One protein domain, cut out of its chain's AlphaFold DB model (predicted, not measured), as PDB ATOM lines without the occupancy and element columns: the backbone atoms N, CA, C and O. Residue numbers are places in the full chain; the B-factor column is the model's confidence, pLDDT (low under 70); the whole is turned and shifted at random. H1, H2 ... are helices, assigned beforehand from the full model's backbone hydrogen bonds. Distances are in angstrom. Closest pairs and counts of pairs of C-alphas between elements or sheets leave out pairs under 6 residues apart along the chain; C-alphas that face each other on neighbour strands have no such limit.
ATOM      1  N   MET A 386     -46.269   4.117  38.158       91.69
ATOM      2  CA  MET A 386     -46.332   4.535  36.750       91.69
ATOM      3  C   MET A 386     -46.288   6.064  36.588       91.69
ATOM      4  O   MET A 386     -45.660   6.556  35.651       91.69
ATOM      5  N   ASP A 387     -46.854   6.820  37.532       91.75
ATOM      6  CA  ASP A 387     -46.751   8.285  37.549       91.75
ATOM      7  C   ASP A 387     -45.329   8.777  37.865       91.75
ATOM      8  O   ASP A 387     -44.898   9.785  37.304       91.75
ATOM      9  N   ASP A 388     -44.558   8.052  38.687       94.00
ATOM     10  CA  ASP A 388     -43.132   8.337  38.906       94.00
ATOM     11  C   ASP A 388     -42.327   8.061  37.625       94.00
ATOM     12  O   ASP A 388     -41.561   8.915  37.178       94.00
ATOM     13  N   ILE A 389     -42.552   6.901  36.990       91.75
ATOM     14  CA  ILE A 389     -41.933   6.515  35.708       91.75
ATOM     15  C   ILE A 389     -42.221   7.575  34.638       91.75
ATOM     16  O   ILE A 389     -41.298   8.055  33.975       91.75
ATOM     17  N   ARG A 390     -43.488   7.980  34.491       91.44
ATOM     18  CA  ARG A 390     -43.888   9.005  33.527       91.44
ATOM     19  C   ARG A 390     -43.344  10.382  33.897       91.44
ATOM     20  O   ARG A 390     -42.958  11.123  33.005       91.44
ATOM     21  N   THR A 391     -43.268  10.746  35.174       91.31
ATOM     22  CA  THR A 391     -42.693  12.037  35.594       91.31
ATOM     23  C   THR A 391     -41.216  12.155  35.221       91.31
ATOM     24  O   THR A 391     -40.795  13.223  34.796       91.31
ATOM     25  N   ILE A 392     -40.442  11.069  35.296       89.56
ATOM     26  CA  ILE A 392     -39.015  11.084  34.934       89.56
ATOM     27  C   ILE A 392     -38.800  11.041  33.413       89.56
ATOM     28  O   ILE A 392     -37.866  11.663  32.912       89.56
ATOM     29  N   ALA A 393     -39.638  10.306  32.675       85.94
ATOM     30  CA  ALA A 393     -39.445  10.075  31.242       85.94
ATOM     31  C   ALA A 393     -40.155  11.096  30.326       85.94
ATOM     32  O   ALA A 393     -39.670  11.378  29.233       85.94
ATOM     33  N   ASP A 394     -41.287  11.662  30.751       86.06
ATOM     34  CA  ASP A 394     -42.125  12.589  29.974       86.06
ATOM     35  C   ASP A 394     -41.784  14.055  30.316       86.06
ATOM     36  O   ASP A 394     -42.613  14.820  30.817       86.06
ATOM     37  N   LEU A 395     -40.520  14.444  30.093       81.25
ATOM     38  CA  LEU A 395     -40.037  15.803  30.391       81.25
ATOM     39  C   LEU A 395     -40.705  16.876  29.514       81.25
ATOM     40  O   LEU A 395     -40.841  18.013  29.958       81.25
ATOM     41  N   GLN A 396     -41.169  16.528  28.307       80.25
ATOM     42  CA  GLN A 396     -41.919  17.447  27.442       80.25
ATOM     43  C   GLN A 396     -43.249  17.863  28.090       80.25
ATOM     44  O   GLN A 396     -43.538  19.054  28.168       80.25
ATOM     45  N   ARG A 397     -44.015  16.921  28.662       86.44
ATOM     46  CA  ARG A 397     -45.229  17.240  29.435       86.44
ATOM     47  C   ARG A 397     -44.949  18.150  30.636       86.44
ATOM     48  O   ARG A 397     -45.800  18.966  30.976       86.44
ATOM     49  N   LEU A 398     -43.788  18.023  31.285       85.19
ATOM     50  CA  LEU A 398     -43.405  18.914  32.390       85.19
ATOM     51  C   LEU A 398     -43.019  20.318  31.899       85.19
ATOM     52  O   LEU A 398     -43.439  21.306  32.502       85.19
ATOM     53  N   ALA A 399     -42.276  20.401  30.792       80.00
ATOM     54  CA  ALA A 399     -41.850  21.647  30.151       80.00
ATOM     55  C   ALA A 399     -43.022  22.496  29.620       80.00
ATOM     56  O   ALA A 399     -42.904  23.713  29.533       80.00
ATOM     57  N   LEU A 400     -44.161  21.870  29.309       85.38
ATOM     58  CA  LEU A 400     -45.408  22.552  28.939       85.38
ATOM     59  C   LEU A 400     -46.204  23.099  30.141       85.38
ATOM     60  O   LEU A 400     -47.238  23.734  29.944       85.38
ATOM     61  N   SER A 401     -45.770  22.860  31.384       85.38
ATOM     62  CA  SER A 401     -46.433  23.413  32.572       85.38
ATOM     63  C   SER A 401     -45.890  24.797  32.944       85.38
ATOM     64  O   SER A 401     -44.713  25.090  32.755       85.38
ATOM     65  N   SER A 402     -46.719  25.627  33.581       86.31
ATOM     66  CA  SER A 402     -46.320  26.921  34.161       86.31
ATOM     67  C   SER A 402     -45.471  26.806  35.442       86.31
ATOM     68  O   SER A 402     -45.226  27.803  36.123       86.31
ATOM     69  N   THR A 403     -45.024  25.599  35.797       89.50
ATOM     70  CA  THR A 403     -44.267  25.326  37.023       89.50
ATOM     71  C   THR A 403     -42.793  25.710  36.835       89.50
ATOM     72  O   THR A 403     -42.188  25.285  35.852       89.50
ATOM     73  N   PRO A 404     -42.155  26.445  37.768       91.31
ATOM     74  CA  PRO A 404     -40.737  26.783  37.653       91.31
ATOM     75  C   PRO A 404     -39.831  25.547  37.541       91.31
ATOM     76  O   PRO A 404     -39.983  24.584  38.299       91.31
ATOM     77  N   ALA A 405     -38.839  25.600  36.647       90.12
ATOM     78  CA  ALA A 405     -37.927  24.486  36.373       90.12
ATOM     79  C   ALA A 405     -37.229  23.888  37.623       90.12
ATOM     80  O   ALA A 405     -37.183  22.660  37.697       90.12
ATOM     81  N   PRO A 406     -36.789  24.660  38.645       92.62
ATOM     82  CA  PRO A 406     -36.230  24.085  39.877       92.62
ATOM     83  C   PRO A 406     -37.224  23.204  40.655       92.62
ATOM     84  O   PRO A 406     -36.847  22.194  41.253       92.62
ATOM     85  N   VAL A 407     -38.516  23.558  40.636       93.31
ATOM     86  CA  VAL A 407     -39.584  22.803  41.314       93.31
ATOM     87  C   VAL A 407     -39.878  21.512  40.550       93.31
ATOM     88  O   VAL A 407     -39.957  20.443  41.152       93.31
ATOM     89  N   LEU A 408     -39.955  21.583  39.217       92.56
ATOM     90  CA  LEU A 408     -40.079  20.401  38.359       92.56
ATOM     91  C   LEU A 408     -38.875  19.459  38.509       92.56
ATOM     92  O   LEU A 408     -39.054  18.252  38.661       92.56
ATOM     93  N   ALA A 409     -37.655  20.001  38.549       93.69
ATOM     94  CA  ALA A 409     -36.433  19.230  38.755       93.69
ATOM     95  C   ALA A 409     -36.430  18.499  40.105       93.69
ATOM     96  O   ALA A 409     -36.011  17.342  40.183       93.69
ATOM     97  N   ARG A 410     -36.962  19.132  41.161       94.94
ATOM     98  CA  ARG A 410     -37.152  18.490  42.467       94.94
ATOM     99  C   ARG A 410     -38.183  17.357  42.416       94.94
ATOM    100  O   ARG A 410     -37.907  16.282  42.940       94.94
ATOM    101  N   LEU A 411     -39.323  17.558  41.751       93.94
ATOM    102  CA  LEU A 411     -40.357  16.525  41.591       93.94
ATOM    103  C   LEU A 411     -39.832  15.286  40.845       93.94
ATOM    104  O   LEU A 411     -40.080  14.159  41.277       93.94
ATOM    105  N   VAL A 412     -39.064  15.491  39.769       94.56
ATOM    106  CA  VAL A 412     -38.405  14.419  39.002       94.56
ATOM    107  C   VAL A 412     -37.330  13.710  39.832       94.56
ATOM    108  O   VAL A 412     -37.268  12.481  39.818       94.56
ATOM    109  N   TRP A 413     -36.519  14.448  40.597       95.50
ATOM    110  CA  TRP A 413     -35.542  13.865  41.523       95.50
ATOM    111  C   TRP A 413     -36.214  12.972  42.570       95.50
ATOM    112  O   TRP A 413     -35.814  11.822  42.748       95.50
ATOM    113  N   ASP A 414     -37.265  13.463  43.231       95.88
ATOM    114  CA  ASP A 414     -37.967  12.705  44.266       95.88
ATOM    115  C   ASP A 414     -38.707  11.484  43.690       95.88
ATOM    116  O   ASP A 414     -38.745  10.436  44.336       95.88
ATOM    117  N   ALA A 415     -39.220  11.564  42.455       95.81
ATOM    118  CA  ALA A 415     -39.715  10.401  41.715       95.81
ATOM    119  C   ALA A 415     -38.595   9.381  41.437       95.81
ATOM    120  O   ALA A 415     -38.762   8.186  41.692       95.81
ATOM    121  N   GLY A 416     -37.422   9.838  40.988       95.19
ATOM    122  CA  GLY A 416     -36.254   8.986  40.756       95.19
ATOM    123  C   GLY A 416     -35.791   8.269  42.026       95.19
ATOM    124  O   GLY A 416     -35.532   7.064  42.001       95.19
ATOM    125  N   GLN A 417     -35.781   8.969  43.162       95.12
ATOM    126  CA  GLN A 417     -35.481   8.375  44.466       95.12
ATOM    127  C   GLN A 417     -36.548   7.358  44.908       95.12
ATOM    128  O   GLN A 417     -36.188   6.316  45.459       95.12
ATOM    129  N   ARG A 418     -37.842   7.578  44.613       95.19
ATOM    130  CA  ARG A 418     -38.901   6.573  44.845       95.19
ATOM    131  C   ARG A 418     -38.682   5.309  44.008       95.19
ATOM    132  O   ARG A 418     -38.683   4.213  44.573       95.19
ATOM    133  N   LEU A 419     -38.402   5.430  42.706       92.56
ATOM    134  CA  LEU A 419     -38.090   4.270  41.855       92.56
ATOM    135  C   LEU A 419     -36.836   3.521  42.327       92.56
ATOM    136  O   LEU A 419     -36.824   2.288  42.366       92.56
ATOM    137  N   ALA A 420     -35.794   4.247  42.736       90.50
ATOM    138  CA  ALA A 420     -34.555   3.656  43.228       90.50
ATOM    139  C   ALA A 420     -34.718   2.986  44.606       90.50
ATOM    140  O   ALA A 420     -34.100   1.954  44.875       90.50
ATOM    141  N   ALA A 421     -35.593   3.507  45.474       91.00
ATOM    142  CA  ALA A 421     -35.986   2.850  46.723       91.00
ATOM    143  C   ALA A 421     -36.779   1.550  46.485       91.00
ATOM    144  O   ALA A 421     -36.669   0.612  47.274       91.00
ATOM    145  N   ARG A 422     -37.524   1.458  45.374       89.06
ATOM    146  CA  ARG A 422     -38.209   0.234  44.916       89.06
ATOM    147  C   ARG A 422     -37.322  -0.741  44.133       89.06
ATOM    148  O   ARG A 422     -37.822  -1.782  43.718       89.06
ATOM    149  N   LYS A 423     -36.035  -0.428  43.931       86.00
ATOM    150  CA  LYS A 423     -35.102  -1.159  43.050       86.00
ATOM    151  C   LYS A 423     -35.543  -1.235  41.573       86.00
ATOM    152  O   LYS A 423     -35.047  -2.075  40.832       86.00
ATOM    153  N   LEU A 424     -36.448  -0.357  41.124       86.31
ATOM    154  CA  LEU A 424     -36.889  -0.298  39.721       86.31
ATOM    155  C   LEU A 424     -35.850   0.380  38.811       86.31
ATOM    156  O   LEU A 424     -35.824   0.122  37.611       86.31
ATOM    157  N   VAL A 425     -34.979   1.216  39.388       85.62
ATOM    158  CA  VAL A 425     -33.781   1.774  38.743       85.62
ATOM    159  C   VAL A 425     -32.588   1.716  39.712       85.62
ATOM    160  O   VAL A 425     -32.793   1.740  40.930       85.62
ATOM    161  N   PRO A 426     -31.332   1.671  39.229       83.25
ATOM    162  CA  PRO A 426     -30.161   1.833  40.088       83.25
ATOM    163  C   PRO A 426     -30.135   3.224  40.739       83.25
ATOM    164  O   PRO A 426     -30.381   4.221  40.066       83.25
ATOM    165  N   ARG A 427     -29.740   3.330  42.017       84.44
ATOM    166  CA  ARG A 427     -29.568   4.640  42.693       84.44
ATOM    167  C   ARG A 427     -28.598   5.572  41.957       84.44
ATOM    168  O   ARG A 427     -28.838   6.769  41.902       84.44
ATOM    169  N   ALA A 428     -27.549   5.016  41.352       84.38
ATOM    170  CA  ALA A 428     -26.571   5.760  40.555       84.38
ATOM    171  C   ALA A 428     -27.103   6.254  39.190       84.38
ATOM    172  O   ALA A 428     -26.398   6.980  38.501       84.38
ATOM    173  N   ALA A 429     -28.320   5.863  38.790       83.44
ATOM    174  CA  ALA A 429     -28.965   6.321  37.559       83.44
ATOM    175  C   ALA A 429     -29.920   7.513  37.778       83.44
ATOM    176  O   ALA A 429     -30.513   7.989  36.815       83.44
ATOM    177  N   VAL A 430     -30.087   7.991  39.020       89.69
ATOM    178  CA  VAL A 430     -30.901   9.177  39.334       89.69
ATOM    179  C   VAL A 430     -30.027  10.434  39.156       89.69
ATOM    180  O   VAL A 430     -29.103  10.617  39.951       89.69
ATOM    181  N   PRO A 431     -30.257  11.296  38.142       89.19
ATOM    182  CA  PRO A 431     -29.389  12.448  37.874       89.19
ATOM    183  C   PRO A 431     -29.623  13.563  38.894       89.19
ATOM    184  O   PRO A 431     -30.764  13.805  39.269       89.19
ATOM    185  N   GLU A 432     -28.579  14.274  39.324       93.19
ATOM    186  CA  GLU A 432     -28.717  15.371  40.301       93.19
ATOM    187  C   GLU A 432     -29.664  16.482  39.811       93.19
ATOM    188  O   GLU A 432     -29.753  16.751  38.610       93.19
ATOM    189  N   THR A 433     -30.324  17.186  40.738       92.81
ATOM    190  CA  THR A 433     -31.357  18.195  40.426       92.81
ATOM    191  C   THR A 433     -30.907  19.255  39.420       92.81
ATOM    192  O   THR A 433     -31.692  19.602  38.547       92.81
ATOM    193  N   GLY A 434     -29.653  19.721  39.471       92.94
ATOM    194  CA  GLY A 434     -29.128  20.694  38.502       92.94
ATOM    195  C   GLY A 434     -29.034  20.158  37.064       92.94
ATOM    196  O   GLY A 434     -29.294  20.894  36.114       92.94
ATOM    197  N   HIS A 435     -28.739  18.866  36.888       92.56
ATOM    198  CA  HIS A 435     -28.753  18.217  35.572       92.56
ATOM    199  C   HIS A 435     -30.185  18.066  35.042       92.56
ATOM    200  O   HIS A 435     -30.431  18.268  33.853       92.56
ATOM    201  N   ILE A 436     -31.138  17.753  35.928       92.50
ATOM    202  CA  ILE A 436     -32.560  17.670  35.577       92.50
ATOM    203  C   ILE A 436     -33.100  19.058  35.194       92.50
ATOM    204  O   ILE A 436     -33.765  19.191  34.171       92.50
ATOM    205  N   GLU A 437     -32.787  20.097  35.973       93.38
ATOM    206  CA  GLU A 437     -33.210  21.477  35.711       93.38
ATOM    207  C   GLU A 437     -32.688  21.978  34.360       93.38
ATOM    208  O   GLU A 437     -33.464  22.488  33.553       93.38
ATOM    209  N   ALA A 438     -31.406  21.741  34.056       90.56
ATOM    210  CA  ALA A 438     -30.834  22.044  32.748       90.56
ATOM    211  C   ALA A 438     -31.562  21.301  31.608       90.56
ATOM    212  O   ALA A 438     -31.862  21.903  30.577       90.56
ATOM    213  N   GLY A 439     -31.900  20.021  31.802       88.38
ATOM    214  CA  GLY A 439     -32.682  19.234  30.843       88.38
ATOM    215  C   GLY A 439     -34.098  19.777  30.614       88.38
ATOM    216  O   GLY A 439     -34.548  19.851  29.472       88.38
ATOM    217  N   ILE A 440     -34.781  20.221  31.674       88.81
ATOM    218  CA  ILE A 440     -36.109  20.848  31.589       88.81
ATOM    219  C   ILE A 440     -36.023  22.193  30.861       88.81
ATOM    220  O   ILE A 440     -36.801  22.434  29.943       88.81
ATOM    221  N   CYS A 441     -35.048  23.043  31.192       89.19
ATOM    222  CA  CYS A 441     -34.833  24.317  30.500       89.19
ATOM    223  C   CYS A 441     -34.537  24.126  29.001       89.19
ATOM    224  O   CYS A 441     -35.059  24.872  28.174       89.19
ATOM    225  N   LEU A 442     -33.768  23.097  28.626       87.31
ATOM    226  CA  LEU A 442     -33.558  22.726  27.221       87.31
ATOM    227  C   LEU A 442     -34.850  22.231  26.546       87.31
ATOM    228  O   LEU A 442     -35.104  22.590  25.398       87.31
ATOM    229  N   ALA A 443     -35.692  21.464  27.247       85.00
ATOM    230  CA  ALA A 443     -36.988  21.021  26.729       85.00
ATOM    231  C   ALA A 443     -37.974  22.190  26.521       85.00
ATOM    232  O   ALA A 443     -38.660  22.221  25.501       85.00
ATOM    233  N   VAL A 444     -37.999  23.179  27.426       85.25
ATOM    234  CA  VAL A 444     -38.778  24.426  27.263       85.25
ATOM    235  C   VAL A 444     -38.293  25.211  26.039       85.25
ATOM    236  O   VAL A 444     -39.104  25.635  25.219       85.25
ATOM    237  N   LEU A 445     -36.974  25.370  25.877       84.44
ATOM    238  CA  LEU A 445     -36.390  26.061  24.720       84.44
ATOM    239  C   LEU A 445     -36.686  25.346  23.394       84.44
ATOM    240  O   LEU A 445     -36.930  26.017  22.396       84.44
ATOM    241  N   ALA A 446     -36.697  24.010  23.381       80.81
ATOM    242  CA  ALA A 446     -37.071  23.224  22.207       80.81
ATOM    243  C   ALA A 446     -38.569  23.354  21.879       80.81
ATOM    244  O   ALA A 446     -38.922  23.576  20.723       80.81
ATOM    245  N   ALA A 447     -39.450  23.289  22.886       76.81
ATOM    246  CA  ALA A 447     -40.891  23.475  22.701       76.81
ATOM    247  C   ALA A 447     -41.235  24.880  22.169       76.81
ATOM    248  O   ALA A 447     -42.101  25.020  21.312       76.81
ATOM    249  N   ALA A 448     -40.505  25.913  22.603       74.00
ATOM    250  CA  ALA A 448     -40.645  27.281  22.097       74.00
ATOM    251  C   ALA A 448     -40.110  27.493  20.661       74.00
ATOM    252  O   ALA A 448     -40.272  28.581  20.109       74.00
ATOM    253  N   GLN A 449     -39.459  26.489  20.059       71.12
ATOM    254  CA  GLN A 449     -38.919  26.537  18.694       71.12
ATOM    255  C   GLN A 449     -39.740  25.730  17.676       71.12
ATOM    256  O   GLN A 449     -39.439  25.806  16.485       71.12
TER     257      GLN A 449
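AT A GLANCE: This is residues 386 to 449 of the 754 residues of an uncharacterized protein of Amphibalanus amphitrite (UniProt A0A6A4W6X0). The two longest helices, H3 and H4, meet near their first residues in a wide V, and two short helices lie toward its open side, H1 packed on H3 and H2 on H4. A long link, residues 422 to 432, leads back from the far end of H3 to the start of H4. The printed part has 64 residues, with four named helices in the order H1, H2, H3, H4 and no named strand; the class is all helix. It is compact, with a radius of gyration of the C-alphas of 11.5 A, and elongated, spanning 37 by 22 by 16 A.

HOW THE PARTS SIT: H1, residues 386 to 393, touches H3, residues 405 to 421, at a steep tilt of 56 degrees, opposite ways; their closest C-alphas, of Asp 388 and Ala 415, are 4.9 A apart. H2, residues 395 to 399, is close to H1 but not clearly touching, the closest C-alphas being those of Thr 391 and Leu 398 at 7.6 A. H2 touches H4, residues 433 to 447, closest at the C-alphas of Ala 399 and Val 444, 5.0 A apart. H3 touches H4 at a steep tilt of 57 degrees, opposite ways, closest at the C-alphas of Ala 409 and Glu 437, 5.0 A apart. H1 and H4 are apart. In H1, H2, H3 and H4 every O i to N i+4 pair is within hydrogen-bond range.

IN THESE COORDINATES: H1 begins at C-alpha 386 (-46.332, 4.535, 36.750) and is 10.4 A long; H2 is 6.1 A. H3 begins at C-alpha 405 (-37.927, 24.486, 36.373) and is 24.1 A long. H4, 20.8 A long, ends at C-alpha 447 (-40.891, 23.475, 22.701).

THE WHOLE: The two C-alphas farthest apart, of Arg 422 and Gln 449, are 37.1 A apart. The printed part has no cut. The links H1 to H2 and H2 to H3 are tight; H3 to H4 is long, with 11 residues. The mean pLDDT of the printed part is 88.7, and no printed residue is under 70.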